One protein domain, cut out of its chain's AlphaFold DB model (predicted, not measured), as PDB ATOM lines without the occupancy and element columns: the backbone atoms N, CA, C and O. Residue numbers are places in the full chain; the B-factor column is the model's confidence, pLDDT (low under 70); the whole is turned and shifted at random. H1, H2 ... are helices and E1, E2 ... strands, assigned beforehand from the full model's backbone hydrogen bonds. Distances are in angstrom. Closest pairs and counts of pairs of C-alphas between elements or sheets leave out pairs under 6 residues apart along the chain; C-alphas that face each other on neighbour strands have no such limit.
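What this domain is: This is residues 72 to 202 of the 335 residues of an uncharacterized protein of Deltaproteobacteria bacterium (UniProt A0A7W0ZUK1). A twisted wall of five strands has its helices on one face, with the long H3 packed along it and H2 beside the edge strand E1; the opposite face is bare of named helices. H1 touches H2 on the helix side, off the sheet, and a long link without named elements, residues 83 to 111, joins the two. The printed part has 131 residues, with three named helices and five named strands in the order H1 H2 E1 E2 H3 E3 E4 E5. The sheet's order is E1 E2 E5 E4 E3, all antiparallel, and the class is mixed, helices and strands, in two layers, with H2 and H3 on one face of the sheet. The whole is compact, with a radius of gyration of the C-alphas of 14.1 A and spans of 37 by 35 by 26 A.

How they stand to each other: Begin with H1, residues 72 to 82, and H2, residues 112 to 120: this helical hairpin touches, closest at the C-alphas of Ala 80 and Thr 120, 5.6 A apart, at a steep tilt of 44 degrees, opposite ways. Next come E1, residues 122 to 128, and E2, residues 132 to 139, a hairpin with N 125 and O 136 at 2.9 A. H2 is on the sheet at a height of 5.6 A, over none of its strands. H3, residues 145 to 163, is on the same face at a height of 8.7 A. Look then at E3, residues 173 to 178, E4, residues 183 to 188, and E5, residues 196 to 202: they form a meander, each strand the antiparallel neighbour of the one before, with N 176 and O 185 at 2.9 A and N 198 and O 186 at 2.8 A. E5 is also the neighbour of E2, with N 137 and O 197 at 2.8 A. H3 lies over E5 and runs along the strands, at 3 degrees to E5 on the local plane; it is only just not over E4, on which 2 of its C-alphas fall. In H1, H2 and H3 every O i to N i+4 pair is within hydrogen-bond range.

Where its parts are: Find C-alpha 72 at (49.717, -9.211, -47.771), where H1 begins; it is 15.5 A long. H3 runs 26.5 A from C-alpha 145 at (35.465, -17.482, -32.497). E2 measures 21.0 A, and E5 ends at C-alpha 202, (49.200, 2.005, -11.093).

The domain as a whole: The C-alphas farthest apart, those of Ala 72 and Asp 130, are 42.0 A apart. The printed part has no cut, and the link from H1 to H2 is long. Look for pLDDT under 70 at residues 106 to 112, 171 to 172 and 191 to 193.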
ATOM      1  N   ALA A  72      49.521 -10.658 -47.814       91.12
ATOM      2  CA  ALA A  72      49.717  -9.211 -47.771       91.12
ATOM      3  C   ALA A  72      48.814  -8.554 -46.716       91.12
ATOM      4  O   ALA A  72      49.289  -7.778 -45.885       91.12
ATOM      5  N   ARG A  73      47.531  -8.937 -46.673       87.56
ATOM      6  CA  ARG A  73      46.581  -8.446 -45.667       87.56
ATOM      7  C   ARG A  73      46.963  -8.875 -44.249       87.56
ATOM      8  O   ARG A  73      46.798  -8.092 -43.315       87.56
ATOM      9  N   LYS A  74      47.471 -10.097 -44.064       85.44
ATOM     10  CA  LYS A  74      47.949 -10.591 -42.761       85.44
ATOM     11  C   LYS A  74      49.131  -9.767 -42.259       85.44
ATOM     12  O   LYS A  74      49.159  -9.392 -41.087       85.44
ATOM     13  N   GLU A  75      50.066  -9.435 -43.143       89.06
ATOM     14  CA  GLU A  75      51.218  -8.601 -42.807       89.06
ATOM     15  C   GLU A  75      50.818  -7.149 -42.499       89.06
ATOM     16  O   GLU A  75      51.318  -6.564 -41.537       89.06
ATOM     17  N   GLU A  76      49.884  -6.570 -43.256       88.50
ATOM     18  CA  GLU A  76      49.323  -5.246 -42.949       88.50
ATOM     19  C   GLU A  76      48.629  -5.225 -41.584       88.50
ATOM     20  O   GLU A  76      48.887  -4.330 -40.777       88.50
ATOM     21  N   ARG A  77      47.822  -6.249 -41.278       86.25
ATOM     22  CA  ARG A  77      47.180  -6.413 -39.964       86.25
ATOM     23  C   ARG A  77      48.202  -6.544 -38.839       86.25
ATOM     24  O   ARG A  77      48.038  -5.920 -37.795       86.25
ATOM     25  N   ARG A  78      49.278  -7.309 -39.048       87.69
ATOM     26  CA  ARG A  78      50.367  -7.449 -38.070       87.69
ATOM     27  C   ARG A  78      51.035  -6.104 -37.782       87.69
ATOM     28  O   ARG A  78      51.216  -5.750 -36.621       87.69
ATOM     29  N   LYS A  79      51.333  -5.320 -38.822       89.25
ATOM     30  CA  LYS A  79      51.882  -3.959 -38.672       89.25
ATOM     31  C   LYS A  79      50.912  -3.020 -37.958       89.25
ATOM     32  O   LYS A  79      51.336  -2.247 -37.105       89.25
ATOM     33  N   ALA A  80      49.620  -3.098 -38.273       88.69
ATOM     34  CA  ALA A  80      48.600  -2.309 -37.591       88.69
ATOM     35  C   ALA A  80      48.506  -2.686 -36.101       88.69
ATOM     36  O   ALA A  80      48.462  -1.799 -35.254       88.69
ATOM     37  N   ARG A  81      48.560  -3.980 -35.752       90.81
ATOM     38  CA  ARG A  81      48.593  -4.422 -34.345       90.81
ATOM     39  C   ARG A  81      49.832  -3.947 -33.603       90.81
ATOM     40  O   ARG A  81      49.715  -3.535 -32.457       90.81
ATOM     41  N   GLN A  82      50.996  -3.952 -34.247       91.56
ATOM     42  CA  GLN A  82      52.220  -3.381 -33.673       91.56
ATOM     43  C   GLN A  82      52.084  -1.885 -33.360       91.56
ATOM     44  O   GLN A  82      52.828  -1.361 -32.541       91.56
ATOM     45  N   ALA A  83      51.120  -1.182 -33.965       91.88
ATOM     46  CA  ALA A  83      50.816   0.199 -33.612       91.88
ATOM     47  C   ALA A  83      49.997   0.335 -32.312       91.88
ATOM     48  O   ALA A  83      49.886   1.449 -31.804       91.88
ATOM     49  N   LEU A  84      49.444  -0.751 -31.756       91.94
ATOM     50  CA  LEU A  84      48.667  -0.726 -30.508       91.94
ATOM     51  C   LEU A  84      49.560  -0.548 -29.273       91.94
ATOM     52  O   LEU A  84      49.169   0.116 -28.315       91.94
ATOM     53  N   TYR A  85      50.770  -1.099 -29.299       93.69
ATOM     54  CA  TYR A  85      51.686  -1.111 -28.162       93.69
ATOM     55  C   TYR A  85      53.039  -0.484 -28.515       93.69
ATOM     56  O   TYR A  85      53.468  -0.464 -29.668       93.69
ATOM     57  N   GLY A  86      53.681   0.123 -27.522       92.94
ATOM     58  CA  GLY A  86      54.936   0.845 -27.688       92.94
ATOM     59  C   GLY A  86      56.158  -0.064 -27.599       92.94
ATOM     60  O   GLY A  86      56.077  -1.225 -27.199       92.94
ATOM     61  N   ALA A  87      57.319   0.486 -27.961       91.81
ATOM     62  CA  ALA A  87      58.596  -0.220 -27.853       91.81
ATOM     63  C   ALA A  87      59.027  -0.439 -26.394       91.81
ATOM     64  O   ALA A  87      59.744  -1.390 -26.096       91.81
ATOM     65  N   GLU A  88      58.599   0.440 -25.484       93.56
ATOM     66  CA  GLU A  88      58.803   0.255 -24.051       93.56
ATOM     67  C   GLU A  88      57.667  -0.574 -23.448       93.56
ATOM     68  O   GLU A  88      56.515  -0.507 -23.886       93.56
ATOM     69  N   VAL A  89      58.001  -1.337 -22.412       95.06
ATOM     70  CA  VAL A  89      57.074  -2.216 -21.697       95.06
ATOM     71  C   VAL A  89      55.834  -1.449 -21.232       95.06
ATOM     72  O   VAL A  89      55.963  -0.355 -20.697       95.06
ATOM     73  N   ALA A  90      54.636  -2.016 -21.413       93.00
ATOM     74  CA  ALA A  90      53.379  -1.426 -20.939       93.00
ATOM     75  C   ALA A  90      53.156   0.041 -21.373       93.00
ATOM     76  O   ALA A  90      52.582   0.845 -20.629       93.00
ATOM     77  N   THR A  91      53.620   0.403 -22.574       93.31
ATOM     78  CA  THR A  91      53.380   1.719 -23.183       93.31
ATOM     79  C   THR A  91      52.486   1.613 -24.414       93.31
ATOM     80  O   THR A  91      52.392   0.564 -25.050       93.31
ATOM     81  N   LEU A  92      51.806   2.709 -24.753       92.44
ATOM     82  CA  LEU A  92      50.947   2.784 -25.933       92.44
ATOM     83  C   LEU A  92      51.776   2.943 -27.207       92.44
ATOM     84  O   LEU A  92      52.798   3.632 -27.223       92.44
ATOM     85  N   GLY A  93      51.318   2.303 -28.280       92.25
ATOM     86  CA  GLY A  93      51.967   2.378 -29.581       92.25
ATOM     87  C   GLY A  93      51.608   3.632 -30.372       92.25
ATOM     88  O   GLY A  93      50.822   4.486 -29.956       92.25
ATOM     89  N   SER A  94      52.184   3.731 -31.569       90.56
ATOM     90  CA  SER A  94      51.988   4.880 -32.466       90.56
ATOM     91  C   SER A  94      50.538   5.078 -32.933       90.56
ATOM     92  O   SER A  94      50.168   6.194 -33.293       90.56
ATOM     93  N   GLY A  95      49.699   4.042 -32.875       87.69
ATOM     94  CA  GLY A  95      48.273   4.111 -33.196       87.69
ATOM     95  C   GLY A  95      47.483   5.022 -32.255       87.69
ATOM     96  O   GLY A  95      46.459   5.573 -32.644       87.69
ATOM     97  N   PHE A  96      47.997   5.253 -31.046       87.38
ATOM     98  CA  PHE A  96      47.406   6.149 -30.057       87.38
ATOM     99  C   PHE A  96      47.935   7.585 -30.153       87.38
ATOM    100  O   PHE A  96      47.695   8.357 -29.235       87.38
ATOM    101  N   ALA A  97      48.664   7.959 -31.213       80.62
ATOM    102  CA  ALA A  97      49.381   9.234 -31.349       80.62
ATOM    103  C   ALA A  97      48.690  10.436 -30.664       80.62
ATOM    104  O   ALA A  97      47.631  10.895 -31.092       80.62
ATOM    105  N   GLY A  98      49.331  10.950 -29.607       77.06
ATOM    106  CA  GLY A  98      48.850  12.085 -28.809       77.06
ATOM    107  C   GLY A  98      48.021  11.714 -27.577       77.06
ATOM    108  O   GLY A  98      47.790  12.585 -26.747       77.06
ATOM    109  N   ILE A  99      47.625  10.450 -27.426       86.44
ATOM    110  CA  ILE A  99      46.928   9.913 -26.258       86.44
ATOM    111  C   ILE A  99      47.958   9.281 -25.326       86.44
ATOM    112  O   ILE A  99      48.708   8.382 -25.707       86.44
ATOM    113  N   SER A 100      47.972   9.735 -24.083       87.44
ATOM    114  CA  SER A 100      48.766   9.156 -23.012       87.44
ATOM    115  C   SER A 100      47.918   8.979 -21.762       87.44
ATOM    116  O   SER A 100      46.952   9.704 -21.505       87.44
ATOM    117  N   LEU A 101      48.283   7.977 -20.970       90.00
ATOM    118  CA  LEU A 101      47.684   7.793 -19.662       90.00
ATOM    119  C   LEU A 101      47.979   9.019 -18.781       90.00
ATOM    120  O   LEU A 101      49.097   9.535 -18.760       90.00
ATOM    121  N   GLY A 102      46.979   9.482 -18.033       87.19
ATOM    122  CA  GLY A 102      47.064  10.664 -17.173       87.19
ATOM    123  C   GLY A 102      46.592  11.975 -17.818       87.19
ATOM    124  O   GLY A 102      46.657  13.014 -17.152       87.19
ATOM    125  N   MET A 103      46.121  11.946 -19.068       87.44
ATOM    126  CA  MET A 103      45.485  13.091 -19.739       87.44
ATOM    127  C   MET A 103      44.070  13.370 -19.214       87.44
ATOM    128  O   MET A 103      43.427  12.482 -18.657       87.44
ATOM    129  N   GLU A 104      43.580  14.597 -19.405       84.50
ATOM    130  CA  GLU A 104      42.196  14.990 -19.105       84.50
ATOM    131  C   GLU A 104      41.258  14.680 -20.293       84.50
ATOM    132  O   GLU A 104      41.691  14.625 -21.445       84.50
ATOM    133  N   GLU A 105      39.958  14.462 -20.035       79.56
ATOM    134  CA  GLU A 105      38.989  13.981 -21.052       79.56
ATOM    135  C   GLU A 105      38.853  14.915 -22.264       79.56
ATOM    136  O   GLU A 105      38.615  14.465 -23.389       79.56
ATOM    137  N   VAL A 106      39.033  16.219 -22.049       69.69
ATOM    138  CA  VAL A 106      38.838  17.263 -23.065       69.69
ATOM    139  C   VAL A 106      39.837  17.137 -24.228       69.69
ATOM    140  O   VAL A 106      39.533  17.580 -25.335       69.69
ATOM    141  N   ASP A 107      40.971  16.461 -24.021       66.81
ATOM    142  CA  ASP A 107      42.096  16.438 -24.964       66.81
ATOM    143  C   ASP A 107      42.108  15.234 -25.930       66.81
ATOM    144  O   ASP A 107      42.912  15.204 -26.859       66.81
ATOM    145  N   VAL A 108      41.244  14.225 -25.742       69.69
ATOM    146  CA  VAL A 108      41.420  12.898 -26.383       69.69
ATOM    147  C   VAL A 108      40.373  12.558 -27.453       69.69
ATOM    148  O   VAL A 108      40.597  11.706 -28.318       69.69
ATOM    149  N   ARG A 109      39.224  13.238 -27.479       57.50
ATOM    150  CA  ARG A 109      38.179  12.942 -28.470       57.50
ATOM    151  C   ARG A 109      38.481  13.623 -29.805       57.50
ATOM    152  O   ARG A 109      38.295  14.829 -29.923       57.50
ATOM    153  N   SER A 110      38.812  12.851 -30.850       54.91
ATOM    154  CA  SER A 110      37.852  12.706 -31.972       54.91
ATOM    155  C   SER A 110      38.308  12.020 -33.271       54.91
ATOM    156  O   SER A 110      37.412  11.775 -34.070       54.91
ATOM    157  N   GLN A 111      39.573  11.673 -33.566       56.69
ATOM    158  CA  GLN A 111      39.865  11.132 -34.925       56.69
ATOM    159  C   GLN A 111      40.821   9.933 -35.035       56.69
ATOM    160  O   GLN A 111      40.690   9.163 -35.982       56.69
ATOM    161  N   THR A 112      41.728   9.704 -34.084       62.88
ATOM    162  CA  THR A 112      42.771   8.673 -34.262       62.88
ATOM    163  C   THR A 112      42.300   7.251 -33.921       62.88
ATOM    164  O   THR A 112      42.702   6.300 -34.585       62.88
ATOM    165  N   ILE A 113      41.408   7.087 -32.935       76.88
ATOM    166  CA  ILE A 113      41.021   5.756 -32.427       76.88
ATOM    167  C   ILE A 113      40.191   4.965 -33.444       76.88
ATOM    168  O   ILE A 113      40.488   3.806 -33.695       76.88
ATOM    169  N   THR A 114      39.219   5.586 -34.116       77.12
ATOM    170  CA  THR A 114      38.356   4.873 -35.078       77.12
ATOM    171  C   THR A 114      39.135   4.313 -36.273       77.12
ATOM    172  O   THR A 114      38.823   3.234 -36.774       77.12
ATOM    173  N   ALA A 115      40.170   5.023 -36.734       77.06
ATOM    174  CA  ALA A 115      41.041   4.529 -37.800       77.06
ATOM    175  C   ALA A 115      41.875   3.320 -37.342       77.06
ATOM    176  O   ALA A 115      42.085   2.391 -38.121       77.06
ATOM    177  N   LEU A 116      42.315   3.326 -36.080       81.00
ATOM    178  CA  LEU A 116      43.035   2.218 -35.461       81.00
ATOM    179  C   LEU A 116      42.141   0.979 -35.346       81.00
ATOM    180  O   LEU A 116      42.510  -0.066 -35.870       81.00
ATOM    181  N   GLU A 117      40.946   1.122 -34.766       84.44
ATOM    182  CA  GLU A 117      39.960   0.041 -34.601       84.44
ATOM    183  C   GLU A 117      39.644  -0.658 -35.932       84.44
ATOM    184  O   GLU A 117      39.709  -1.887 -36.037       84.44
ATOM    185  N   ALA A 118      39.399   0.129 -36.987       81.44
ATOM    186  CA  ALA A 118      39.128  -0.392 -38.324       81.44
ATOM    187  C   ALA A 118      40.325  -1.152 -38.927       81.44
ATOM    188  O   ALA A 118      40.135  -2.158 -39.616       81.44
ATOM    189  N   ALA A 119      41.555  -0.689 -38.682       82.19
ATOM    190  CA  ALA A 119      42.767  -1.310 -39.211       82.19
ATOM    191  C   ALA A 119      43.167  -2.589 -38.456       82.19
ATOM    192  O   ALA A 119      43.726  -3.508 -39.062       82.19
ATOM    193  N   THR A 120      42.889  -2.666 -37.151       82.31
ATOM    194  CA  THR A 120      43.335  -3.770 -36.284       82.31
ATOM    195  C   THR A 120      42.246  -4.777 -35.931       82.31
ATOM    196  O   THR A 120      42.579  -5.803 -35.346       82.31
ATOM    197  N   GLN A 121      40.979  -4.523 -36.281       85.50
ATOM    198  CA  GLN A 121      39.824  -5.341 -35.871       85.50
ATOM    199  C   GLN A 121      39.730  -5.500 -34.346       85.50
ATOM    200  O   GLN A 121      39.429  -6.576 -33.824       85.50
ATOM    201  N   VAL A 122      40.005  -4.412 -33.632       89.12
ATOM    202  CA  VAL A 122      39.857  -4.344 -32.175       89.12
ATOM    203  C   VAL A 122      38.877  -3.237 -31.827       89.12
ATOM    204  O   VAL A 122      38.780  -2.258 -32.561       89.12
ATOM    205  N   ASP A 123      38.211  -3.383 -30.693       90.56
ATOM    206  CA  ASP A 123      37.492  -2.309 -30.028       90.56
ATOM    207  C   ASP A 123      38.414  -1.696 -28.968       90.56
ATOM    208  O   ASP A 123      39.031  -2.422 -28.172       90.56
ATOM    209  N   VAL A 124      38.498  -0.366 -28.942       90.19
ATOM    210  CA  VAL A 124      39.284   0.388 -27.964       90.19
ATOM    211  C   VAL A 124      38.342   1.125 -27.019       90.19
ATOM    212  O   VAL A 124      37.579   2.004 -27.411       90.19
ATOM    213  N   GLU A 125      38.428   0.814 -25.731       90.81
ATOM    214  CA  GLU A 125      37.620   1.465 -24.700       90.81
ATOM    215  C   GLU A 125      38.519   2.255 -23.741       90.81
ATOM    216  O   GLU A 125      39.422   1.718 -23.103       90.81
ATOM    217  N   LEU A 126      38.275   3.565 -23.663       90.38
ATOM    218  CA  LEU A 126      38.998   4.481 -22.784       90.38
ATOM    219  C   LEU A 126      38.255   4.629 -21.454       90.38
ATOM    220  O   LEU A 126      37.092   5.041 -21.440       90.38
ATOM    221  N   VAL A 127      38.933   4.355 -20.342       89.00
ATOM    222  CA  VAL A 127      38.357   4.440 -18.996       89.00
ATOM    223  C   VAL A 127      38.881   5.671 -18.269       89.00
ATOM    224  O   VAL A 127      40.088   5.866 -18.103       89.00
ATOM    225  N   TRP A 128      37.933   6.483 -17.806       86.81
ATOM    226  CA  TRP A 128      38.177   7.782 -17.192       86.81
ATOM    227  C   TRP A 128      37.722   7.800 -15.735       86.81
ATOM    228  O   TRP A 128      36.547   7.536 -15.447       86.81
ATOM    229  N   ASN A 129      38.634   8.205 -14.850       79.75
ATOM    230  CA  ASN A 129      38.315   8.645 -13.493       79.75
ATOM    231  C   ASN A 129      38.345  10.176 -13.443       79.75
ATOM    232  O   ASN A 129      37.434  10.823 -13.953       79.75
ATOM    233  N   ASP A 130      39.399  10.753 -12.867       80.38
ATOM    234  CA  ASP A 130      39.775  12.158 -13.044       80.38
ATOM    235  C   ASP A 130      40.630  12.360 -14.303       80.38
ATOM    236  O   ASP A 130      40.615  13.431 -14.909       80.38
ATOM    237  N   LYS A 131      41.363  11.316 -14.698       87.56
ATOM    238  CA  LYS A 131      42.255  11.266 -15.857       87.56
ATOM    239  C   LYS A 131      42.056   9.960 -16.623       87.56
ATOM    240  O   LYS A 131      41.366   9.053 -16.146       87.56
ATOM    241  N   LEU A 132      42.656   9.865 -17.809       89.44
ATOM    242  CA  LEU A 132      42.735   8.614 -18.558       89.44
ATOM    243  C   LEU A 132      43.622   7.630 -17.793       89.44
ATOM    244  O   LEU A 132      44.848   7.710 -17.862       89.44
ATOM    245  N   ASP A 133      43.008   6.722 -17.049       89.81
ATOM    246  CA  ASP A 133      43.746   5.792 -16.195       89.81
ATOM    247  C   ASP A 133      43.943   4.433 -16.851       89.81
ATOM    248  O   ASP A 133      44.928   3.766 -16.536       89.81
ATOM    249  N   ARG A 134      43.056   4.035 -17.772       92.56
ATOM    250  CA  ARG A 134      43.135   2.741 -18.454       92.56
ATOM    251  C   ARG A 134      42.629   2.802 -19.890       92.56
ATOM    252  O   ARG A 134      41.666   3.503 -20.200       92.56
ATOM    253  N   ILE A 135      43.260   2.001 -20.740       93.00
ATOM    254  CA  ILE A 135      42.810   1.682 -22.092       93.00
ATOM    255  C   ILE A 135      42.607   0.173 -22.191       93.00
ATOM    256  O   ILE A 135      43.501  -0.602 -21.852       93.00
ATOM    257  N   PHE A 136      41.430  -0.220 -22.660       92.69
ATOM    258  CA  PHE A 136      41.083  -1.590 -22.996       92.69
ATOM    259  C   PHE A 136      41.187  -1.797 -24.500       92.69
ATOM    260  O   PHE A 136      40.642  -1.009 -25.272       92.69
ATOM    261  N   ILE A 137      41.834  -2.882 -24.903       92.31
ATOM    262  CA  ILE A 137      41.914  -3.335 -26.287       92.31
ATOM    263  C   ILE A 137      41.388  -4.767 -26.312       92.31
ATOM    264  O   ILE A 137      41.945  -5.654 -25.661       92.31
ATOM    265  N   LYS A 138      40.300  -4.991 -27.044       92.06
ATOM    266  CA  LYS A 138      39.658  -6.307 -27.177       92.06
ATOM    267  C   LYS A 138      39.351  -6.598 -28.643       92.06
ATOM    268  O   LYS A 138      39.118  -5.653 -29.389       92.06
ATOM    269  N   PRO A 139      39.331  -7.864 -29.080       89.38
ATOM    270  CA  PRO A 139      38.805  -8.234 -30.386       89.38
ATOM    271  C   PRO A 139      37.443  -7.590 -30.660       89.38
ATOM    272  O   PRO A 139      36.601  -7.529 -29.761       89.38
ATOM    273  N   HIS A 140      37.234  -7.140 -31.898       88.25
ATOM    274  CA  HIS A 140      35.971  -6.542 -32.324       88.25
ATOM    275  C   HIS A 140      34.799  -7.494 -32.047       88.25
ATOM    276  O   HIS A 140      34.896  -8.701 -32.290       88.25
ATOM    277  N   ARG A 141      33.672  -6.957 -31.570       84.12
ATOM    278  CA  ARG A 141      32.495  -7.758 -31.177       84.12
ATOM    279  C   ARG A 141      31.981  -8.712 -32.263       84.12
ATOM    280  O   ARG A 141      31.460  -9.776 -31.935       84.12
ATOM    281  N   ASP A 142      32.105  -8.307 -33.522       85.75
ATOM    282  CA  ASP A 142      31.603  -9.058 -34.681       85.75
ATOM    283  C   ASP A 142      32.590 -10.108 -35.225       85.75
ATOM    284  O   ASP A 142      32.246 -10.823 -36.164       85.75
ATOM    285  N   ALA A 143      33.799 -10.212 -34.661       84.31
ATOM    286  CA  ALA A 143      34.746 -11.262 -35.031       84.31
ATOM    287  C   ALA A 143      34.238 -12.633 -34.555       84.31
ATOM    288  O   ALA A 143      33.746 -12.780 -33.427       84.31
ATOM    289  N   ASP A 144      34.362 -13.653 -35.403       87.19
ATOM    290  CA  ASP A 144      33.973 -15.013 -35.035       87.19
ATOM    291  C   ASP A 144      34.937 -15.632 -34.000       87.19
ATOM    292  O   ASP A 144      35.870 -14.997 -33.507       87.19
ATOM    293  N   ALA A 145      34.653 -16.851 -33.538       85.62
ATOM    294  CA  ALA A 145      35.465 -17.482 -32.497       85.62
ATOM    295  C   ALA A 145      36.906 -17.774 -32.953       85.62
ATOM    296  O   ALA A 145      37.832 -17.586 -32.162       85.62
ATOM    297  N   ASP A 146      37.090 -18.173 -34.210       85.25
ATOM    298  CA  ASP A 146      38.393 -18.558 -34.749       85.25
ATOM    299  C   ASP A 146      39.252 -17.308 -34.991       85.25
ATOM    300  O   ASP A 146      40.411 -17.261 -34.574       85.25
ATOM    301  N   GLU A 147      38.659 -16.250 -35.558       84.38
ATOM    302  CA  GLU A 147      39.314 -14.948 -35.730       84.38
ATOM    303  C   GLU A 147      39.729 -14.342 -34.384       84.38
ATOM    304  O   GLU A 147      40.834 -13.805 -34.256       84.38
ATOM    305  N   ARG A 148      38.868 -14.444 -33.361       86.69
ATOM    306  CA  ARG A 148      39.197 -13.972 -32.009       86.69
ATOM    307  C   ARG A 148      40.363 -14.754 -31.418       86.69
ATOM    308  O   ARG A 148      41.276 -14.121 -30.898       86.69
ATOM    309  N   SER A 149      40.372 -16.084 -31.529       86.12
ATOM    310  CA  SER A 149      41.480 -16.904 -31.021       86.12
ATOM    311  C   SER A 149      42.799 -16.571 -31.723       86.12
ATOM    312  O   SER A 149      43.792 -16.309 -31.048       86.12
ATOM    313  N   GLU A 150      42.815 -16.488 -33.061       87.25
ATOM    314  CA  GLU A 150      44.035 -16.139 -33.809       87.25
ATOM    315  C   GLU A 150      44.540 -14.736 -33.433       87.25
ATOM    316  O   GLU A 150      45.749 -14.505 -33.295       87.25
ATOM    317  N   LEU A 151      43.628 -13.779 -33.233       87.44
ATOM    318  CA  LEU A 151      43.987 -12.440 -32.779       87.44
ATOM    319  C   LEU A 151      44.623 -12.469 -31.384       87.44
ATOM    320  O   LEU A 151      45.631 -11.796 -31.177       87.44
ATOM    321  N   CYS A 152      44.079 -13.252 -30.457       88.75
ATOM    322  CA  CYS A 152      44.605 -13.374 -29.100       88.75
ATOM    323  C   CYS A 152      45.998 -14.009 -29.072       88.75
ATOM    324  O   CYS A 152      46.916 -13.420 -28.499       88.75
ATOM    325  N   ASP A 153      46.182 -15.133 -29.765       90.06
ATOM    326  CA  ASP A 153      47.468 -15.839 -29.836       90.06
ATOM    327  C   ASP A 153      48.543 -14.975 -30.510       90.06
ATOM    328  O   ASP A 153      49.709 -14.924 -30.093       90.06
ATOM    329  N   SER A 154      48.150 -14.264 -31.573       90.75
ATOM    330  CA  SER A 154      49.063 -13.369 -32.279       90.75
ATOM    331  C   SER A 154      49.418 -12.144 -31.445       90.75
ATOM    332  O   SER A 154      50.593 -11.798 -31.402       90.75
ATOM    333  N   LEU A 155      48.457 -11.537 -30.739       91.94
ATOM    334  CA  LEU A 155      48.707 -10.418 -29.829       91.94
ATOM    335  C   LEU A 155      49.619 -10.833 -28.670       91.94
ATOM    336  O   LEU A 155      50.553 -10.115 -28.339       91.94
ATOM    337  N   GLU A 156      49.387 -11.998 -28.077       92.75
ATOM    338  CA  GLU A 156      50.239 -12.537 -27.022       92.75
ATOM    339  C   GLU A 156      51.685 -12.735 -27.495       92.75
ATOM    340  O   GLU A 156      52.627 -12.325 -26.813       92.75
ATOM    341  N   THR A 157      51.862 -13.339 -28.673       93.06
ATOM    342  CA  THR A 157      53.185 -13.545 -29.283       93.06
ATOM    343  C   THR A 157      53.876 -12.210 -29.551       93.06
ATOM    344  O   THR A 157      55.024 -12.011 -29.158       93.06
ATOM    345  N   ASP A 158      53.141 -11.281 -30.157       93.44
ATOM    346  CA  ASP A 158      53.569  -9.927 -30.489       93.44
ATOM    347  C   ASP A 158      54.046  -9.161 -29.229       93.44
ATOM    348  O   ASP A 158      55.148  -8.603 -29.211       93.44
ATOM    349  N   LEU A 159      53.271  -9.194 -28.138       95.38
ATOM    350  CA  LEU A 159      53.639  -8.575 -26.856       95.38
ATOM    351  C   LEU A 159      54.833  -9.267 -26.201       95.38
ATOM    352  O   LEU A 159      55.695  -8.604 -25.624       95.38
ATOM    353  N   ARG A 160      54.916 -10.597 -26.300       94.75
ATOM    354  CA  ARG A 160      56.047 -11.353 -25.761       94.75
ATOM    355  C   ARG A 160      57.353 -10.992 -26.457       94.75
ATOM    356  O   ARG A 160      58.388 -10.895 -25.796       94.75
ATOM    357  N   ASP A 161      57.307 -10.812 -27.768       94.06
ATOM    358  CA  ASP A 161      58.469 -10.430 -28.563       94.06
ATOM    359  C   ASP A 161      58.871  -8.970 -28.300       94.06
ATOM    360  O   ASP A 161      60.064  -8.666 -28.244       94.06
ATOM    361  N   ALA A 162      57.900  -8.077 -28.077       94.81
ATOM    362  CA  ALA A 162      58.151  -6.663 -27.798       94.81
ATOM    363  C   ALA A 162      58.627  -6.390 -26.360       94.81
ATOM    364  O   ALA A 162      59.559  -5.615 -26.148       94.81
ATOM    365  N   TRP A 163      57.989  -7.005 -25.362       96.81
ATOM    366  CA  TRP A 163      58.149  -6.666 -23.940       96.81
ATOM    367  C   TRP A 163      58.752  -7.792 -23.094       96.81
ATOM    368  O   TRP A 163      59.008  -7.608 -21.903       96.81
ATOM    369  N   GLY A 164      58.989  -8.965 -23.681       95.50
ATOM    370  CA  GLY A 164      59.424 -10.160 -22.964       95.50
ATOM    371  C   GLY A 164      58.258 -10.970 -22.388       95.50
ATOM    372  O   GLY A 164      57.087 -10.682 -22.617       95.50
ATOM    373  N   ARG A 165      58.574 -12.026 -21.627       91.62
ATOM    374  CA  ARG A 165      57.602 -13.060 -21.206       91.62
ATOM    375  C   ARG A 165      56.429 -12.571 -20.351       91.62
ATOM    376  O   ARG A 165      55.400 -13.242 -20.361       91.62
ATOM    377  N   GLY A 166      56.593 -11.458 -19.642       90.88
ATOM    378  CA  GLY A 166      55.661 -11.035 -18.601       90.88
ATOM    379  C   GLY A 166      55.659 -11.984 -17.399       90.88
ATOM    380  O   GLY A 166      56.226 -13.082 -17.440       90.88
ATOM    381  N   GLU A 167      55.033 -11.542 -16.319       90.06
ATOM    382  CA  GLU A 167      54.719 -12.372 -15.158       90.06
ATOM    383  C   GLU A 167      53.360 -13.043 -15.362       90.06
ATOM    384  O   GLU A 167      52.459 -12.456 -15.956       90.06
ATOM    385  N   THR A 168      53.218 -14.286 -14.912       84.50
ATOM    386  CA  THR A 168      51.981 -15.066 -15.035       84.50
ATOM    387  C   THR A 168      51.359 -15.268 -13.668       84.50
ATOM    388  O   THR A 168      52.074 -15.593 -12.723       84.50
ATOM    389  N   ASP A 169      50.043 -15.131 -13.603       75.75
ATOM    390  CA  ASP A 169      49.229 -15.542 -12.460       75.75
ATOM    391  C   ASP A 169      48.586 -16.906 -12.749       75.75
ATOM    392  O   ASP A 169      48.392 -17.275 -13.913       75.75
ATOM    393  N   ASP A 170      48.217 -17.629 -11.699       71.25
ATOM    394  CA  ASP A 170      47.458 -18.877 -11.766       71.25
ATOM    395  C   ASP A 170      46.075 -18.676 -12.427       71.25
ATOM    396  O   ASP A 170      45.480 -19.628 -12.929       71.25
ATOM    397  N   TYR A 171      45.591 -17.429 -12.495       65.06
ATOM    398  CA  TYR A 171      44.320 -17.022 -13.109       65.06
ATOM    399  C   TYR A 171      44.434 -16.578 -14.590       65.06
ATOM    400  O   TYR A 171      43.700 -15.700 -15.042       65.06
ATOM    401  N   GLU A 172      45.347 -17.192 -15.353       66.19
ATOM    402  CA  GLU A 172      45.449 -17.141 -16.835       66.19
ATOM    403  C   GLU A 172      45.830 -15.780 -17.464       66.19
ATOM    404  O   GLU A 172      45.829 -15.618 -18.688       66.19
ATOM    405  N   GLY A 173      46.213 -14.792 -16.652       82.88
ATOM    406  CA  GLY A 173      46.687 -13.486 -17.120       82.88
ATOM    407  C   GLY A 173      48.211 -13.394 -17.255       82.88
ATOM    408  O   GLY A 173      48.954 -13.978 -16.461       82.88
ATOM    409  N   ARG A 174      48.689 -12.598 -18.222       91.44
ATOM    410  CA  ARG A 174      50.084 -12.120 -18.273       91.44
ATOM    411  C   ARG A 174      50.171 -10.648 -17.911       91.44
ATOM    412  O   ARG A 174      49.346  -9.864 -18.369       91.44
ATOM    413  N   TYR A 175      51.200 -10.273 -17.163       92.94
ATOM    414  CA  TYR A 175      51.397  -8.924 -16.647       92.94
ATOM    415  C   TYR A 175      52.771  -8.378 -17.017       92.94
ATOM    416  O   TYR A 175      53.780  -9.083 -16.976       92.94
ATOM    417  N   TRP A 176      52.817  -7.090 -17.331       94.50
ATOM    418  CA  TRP A 176      54.041  -6.345 -17.588       94.50
ATOM    419  C   TRP A 176      53.996  -5.024 -16.834       94.50
ATOM    420  O   TRP A 176      52.959  -4.369 -16.800       94.50
ATOM    421  N   VAL A 177      55.118  -4.608 -16.256       94.00
ATOM    422  CA  VAL A 177      55.204  -3.371 -15.473       94.00
ATOM    423  C   VAL A 177      56.345  -2.504 -15.975       94.00
ATOM    424  O   VAL A 177      57.456  -2.976 -16.213       94.00
ATOM    425  N   HIS A 178      56.060  -1.211 -16.090       94.50
ATOM    426  CA  HIS A 178      57.029  -0.147 -16.299       94.50
ATOM    427  C   HIS A 178      56.996   0.779 -15.084       94.50
ATOM    428  O   HIS A 178      56.249   1.757 -15.023       94.50
ATOM    429  N   GLU A 179      57.783   0.429 -14.062       92.12
ATOM    430  CA  GLU A 179      57.799   1.174 -12.796       92.12
ATOM    431  C   GLU A 179      58.162   2.660 -12.967       92.12
ATOM    432  O   GLU A 179      57.490   3.486 -12.348       92.12
ATOM    433  N   PRO A 180      59.161   3.054 -13.792       90.81
ATOM    434  CA  PRO A 180      59.488   4.471 -13.961       90.81
ATOM    435  C   PRO A 180      58.334   5.320 -14.509       90.81
ATOM    436  O   PRO A 180      58.208   6.483 -14.126       90.81
ATOM    437  N   ALA A 181      57.503   4.755 -15.390       89.69
ATOM    438  CA  ALA A 181      56.322   5.427 -15.930       89.69
ATOM    439  C   ALA A 181      55.082   5.282 -15.030       89.69
ATOM    440  O   ALA A 181      54.099   6.000 -15.229       89.69
ATOM    441  N   GLY A 182      55.106   4.372 -14.050       93.31
ATOM    442  CA  GLY A 182      53.936   4.028 -13.243       93.31
ATOM    443  C   GLY A 182      52.814   3.412 -14.083       93.31
ATOM    444  O   GLY A 182      51.636   3.653 -13.806       93.31
ATOM    445  N   THR A 183      53.167   2.663 -15.133       95.44
ATOM    446  CA  THR A 183      52.211   1.978 -16.013       95.44
ATOM    447  C   THR A 183      52.397   0.470 -15.974       95.44
ATOM    448  O   THR A 183      53.499  -0.050 -15.796       95.44
ATOM    449  N   ARG A 184      51.294  -0.252 -16.136       95.44
ATOM    450  CA  ARG A 184      51.286  -1.706 -16.256       95.44
ATOM    451  C   ARG A 184      50.357  -2.132 -17.375       95.44
ATOM    452  O   ARG A 184      49.430  -1.404 -17.728       95.44
ATOM    453  N   ALA A 185      50.619  -3.307 -17.918       95.31
ATOM    454  CA  ALA A 185      49.755  -3.957 -18.878       95.31
ATOM    455  C   ALA A 185      49.362  -5.341 -18.371       95.31
ATOM    456  O   ALA A 185      50.201  -6.044 -17.806       95.31
ATOM    457  N   SER A 186      48.114  -5.739 -18.599       93.31
ATOM    458  CA  SER A 186      47.650  -7.105 -18.374       93.31
ATOM    459  C   SER A 186      46.954  -7.642 -19.616       93.31
ATOM    460  O   SER A 186      46.074  -6.983 -20.161       93.31
ATOM    461  N   LEU A 187      47.332  -8.838 -20.052       93.12
ATOM    462  CA  LEU A 187      46.636  -9.585 -21.092       93.12
ATOM    463  C   LEU A 187      45.875 -10.730 -20.431       93.12
ATOM    464  O   LEU A 187      46.493 -11.676 -19.943       93.12
ATOM    465  N   THR A 188      44.550 -10.644 -20.417       89.81
ATOM    466  CA  THR A 188      43.677 -11.744 -19.995       89.81
ATOM    467  C   THR A 188      43.336 -12.589 -21.213       89.81
ATOM    468  O   THR A 188      42.773 -12.074 -22.181       89.81
ATOM    469  N   LEU A 189      43.674 -13.874 -21.160       83.94
ATOM    470  CA  LEU A 189      43.323 -14.871 -22.166       83.94
ATOM    471  C   LEU A 189      42.118 -15.653 -21.636       83.94
ATOM    472  O   LEU A 189      42.266 -16.719 -21.061       83.94
ATOM    473  N   ASP A 190      40.928 -15.062 -21.723       72.25
ATOM    474  CA  ASP A 190      39.717 -15.715 -21.222       72.25
ATOM    475  C   ASP A 190      39.375 -16.931 -22.106       72.25
ATOM    476  O   ASP A 190      39.333 -16.831 -23.331       72.25
ATOM    477  N   THR A 191      39.126 -18.088 -21.492       59.69
ATOM    478  CA  THR A 191      38.681 -19.308 -22.192       59.69
ATOM    479  C   THR A 191      37.210 -19.244 -22.625       59.69
ATOM    480  O   THR A 191      36.778 -20.027 -23.474       59.69
ATOM    481  N   VAL A 192      36.432 -18.314 -22.061       62.44
ATOM    482  CA  VAL A 192      34.988 -18.127 -22.298       62.44
ATOM    483  C   VAL A 192      34.686 -16.787 -22.992       62.44
ATOM    484  O   VAL A 192      33.659 -16.645 -23.663       62.44
ATOM    485  N   GLY A 193      35.581 -15.807 -22.868       66.44
ATOM    486  CA  GLY A 193      35.456 -14.450 -23.402       66.44
ATOM    487  C   GLY A 193      36.533 -14.088 -24.433       66.44
ATOM    488  O   GLY A 193      37.481 -14.834 -24.643       66.44
ATOM    489  N   PRO A 194      36.401 -12.942 -25.128       77.19
ATOM    490  CA  PRO A 194      37.488 -12.442 -25.961       77.19
ATOM    491  C   PRO A 194      38.677 -12.049 -25.072       77.19
ATOM    492  O   PRO A 194      38.471 -11.460 -24.007       77.19
ATOM    493  N   CYS A 195      39.910 -12.317 -25.514       89.69
ATOM    494  CA  CYS A 195      41.077 -11.807 -24.799       89.69
ATOM    495  C   CYS A 195      41.023 -10.283 -24.679       89.69
ATOM    496  O   CYS A 195      40.430  -9.582 -25.505       89.69
ATOM    497  N   ARG A 196      41.665  -9.760 -23.641       91.94
ATOM    498  CA  ARG A 196      41.652  -8.329 -23.353       91.94
ATOM    499  C   ARG A 196      43.033  -7.875 -22.925       91.94
ATOM    500  O   ARG A 196      43.591  -8.424 -21.980       91.94
ATOM    501  N   LEU A 197      43.569  -6.882 -23.631       94.19
ATOM    502  CA  LEU A 197      44.765  -6.157 -23.232       94.19
ATOM    503  C   LEU A 197      44.344  -4.877 -22.511       94.19
ATOM    504  O   LEU A 197      43.714  -3.996 -23.098       94.19
ATOM    505  N   ASP A 198      44.736  -4.773 -21.251       94.44
ATOM    506  CA  ASP A 198      44.525  -3.608 -20.407       94.44
ATOM    507  C   ASP A 198      45.869  -2.900 -20.266       94.44
ATOM    508  O   ASP A 198      46.842  -3.534 -19.867       94.44
ATOM    509  N   ILE A 199      45.948  -1.606 -20.573       95.69
ATOM    510  CA  ILE A 199      47.123  -0.775 -20.268       95.69
ATOM    511  C   ILE A 199      46.661   0.332 -19.333       95.69
ATOM    512  O   ILE A 199      45.765   1.105 -19.679       95.69
ATOM    513  N   GLU A 200      47.244   0.403 -18.141       95.62
ATOM    514  CA  GLU A 200      46.764   1.281 -17.080       95.62
ATOM    515  C   GLU A 200      47.864   1.897 -16.223       95.62
ATOM    516  O   GLU A 200      49.005   1.433 -16.186       95.62
ATOM    517  N   ARG A 201      47.494   2.953 -15.498       95.56
ATOM    518  CA  ARG A 201      48.316   3.542 -14.442       95.56
ATOM    519  C   ARG A 201      48.142   2.762 -13.153       95.56
ATOM    520  O   ARG A 201      47.033   2.362 -12.797       95.56
ATOM    521  N   PHE A 202      49.227   2.626 -12.408       95.31
ATOM    522  CA  PHE A 202      49.200   2.005 -11.093       95.31
ATOM    523  C   PHE A 202      50.044   2.804 -10.099       95.31
ATOM    524  O   PHE A 202      50.882   3.624 -10.475       95.31
TER     525      PHE A 202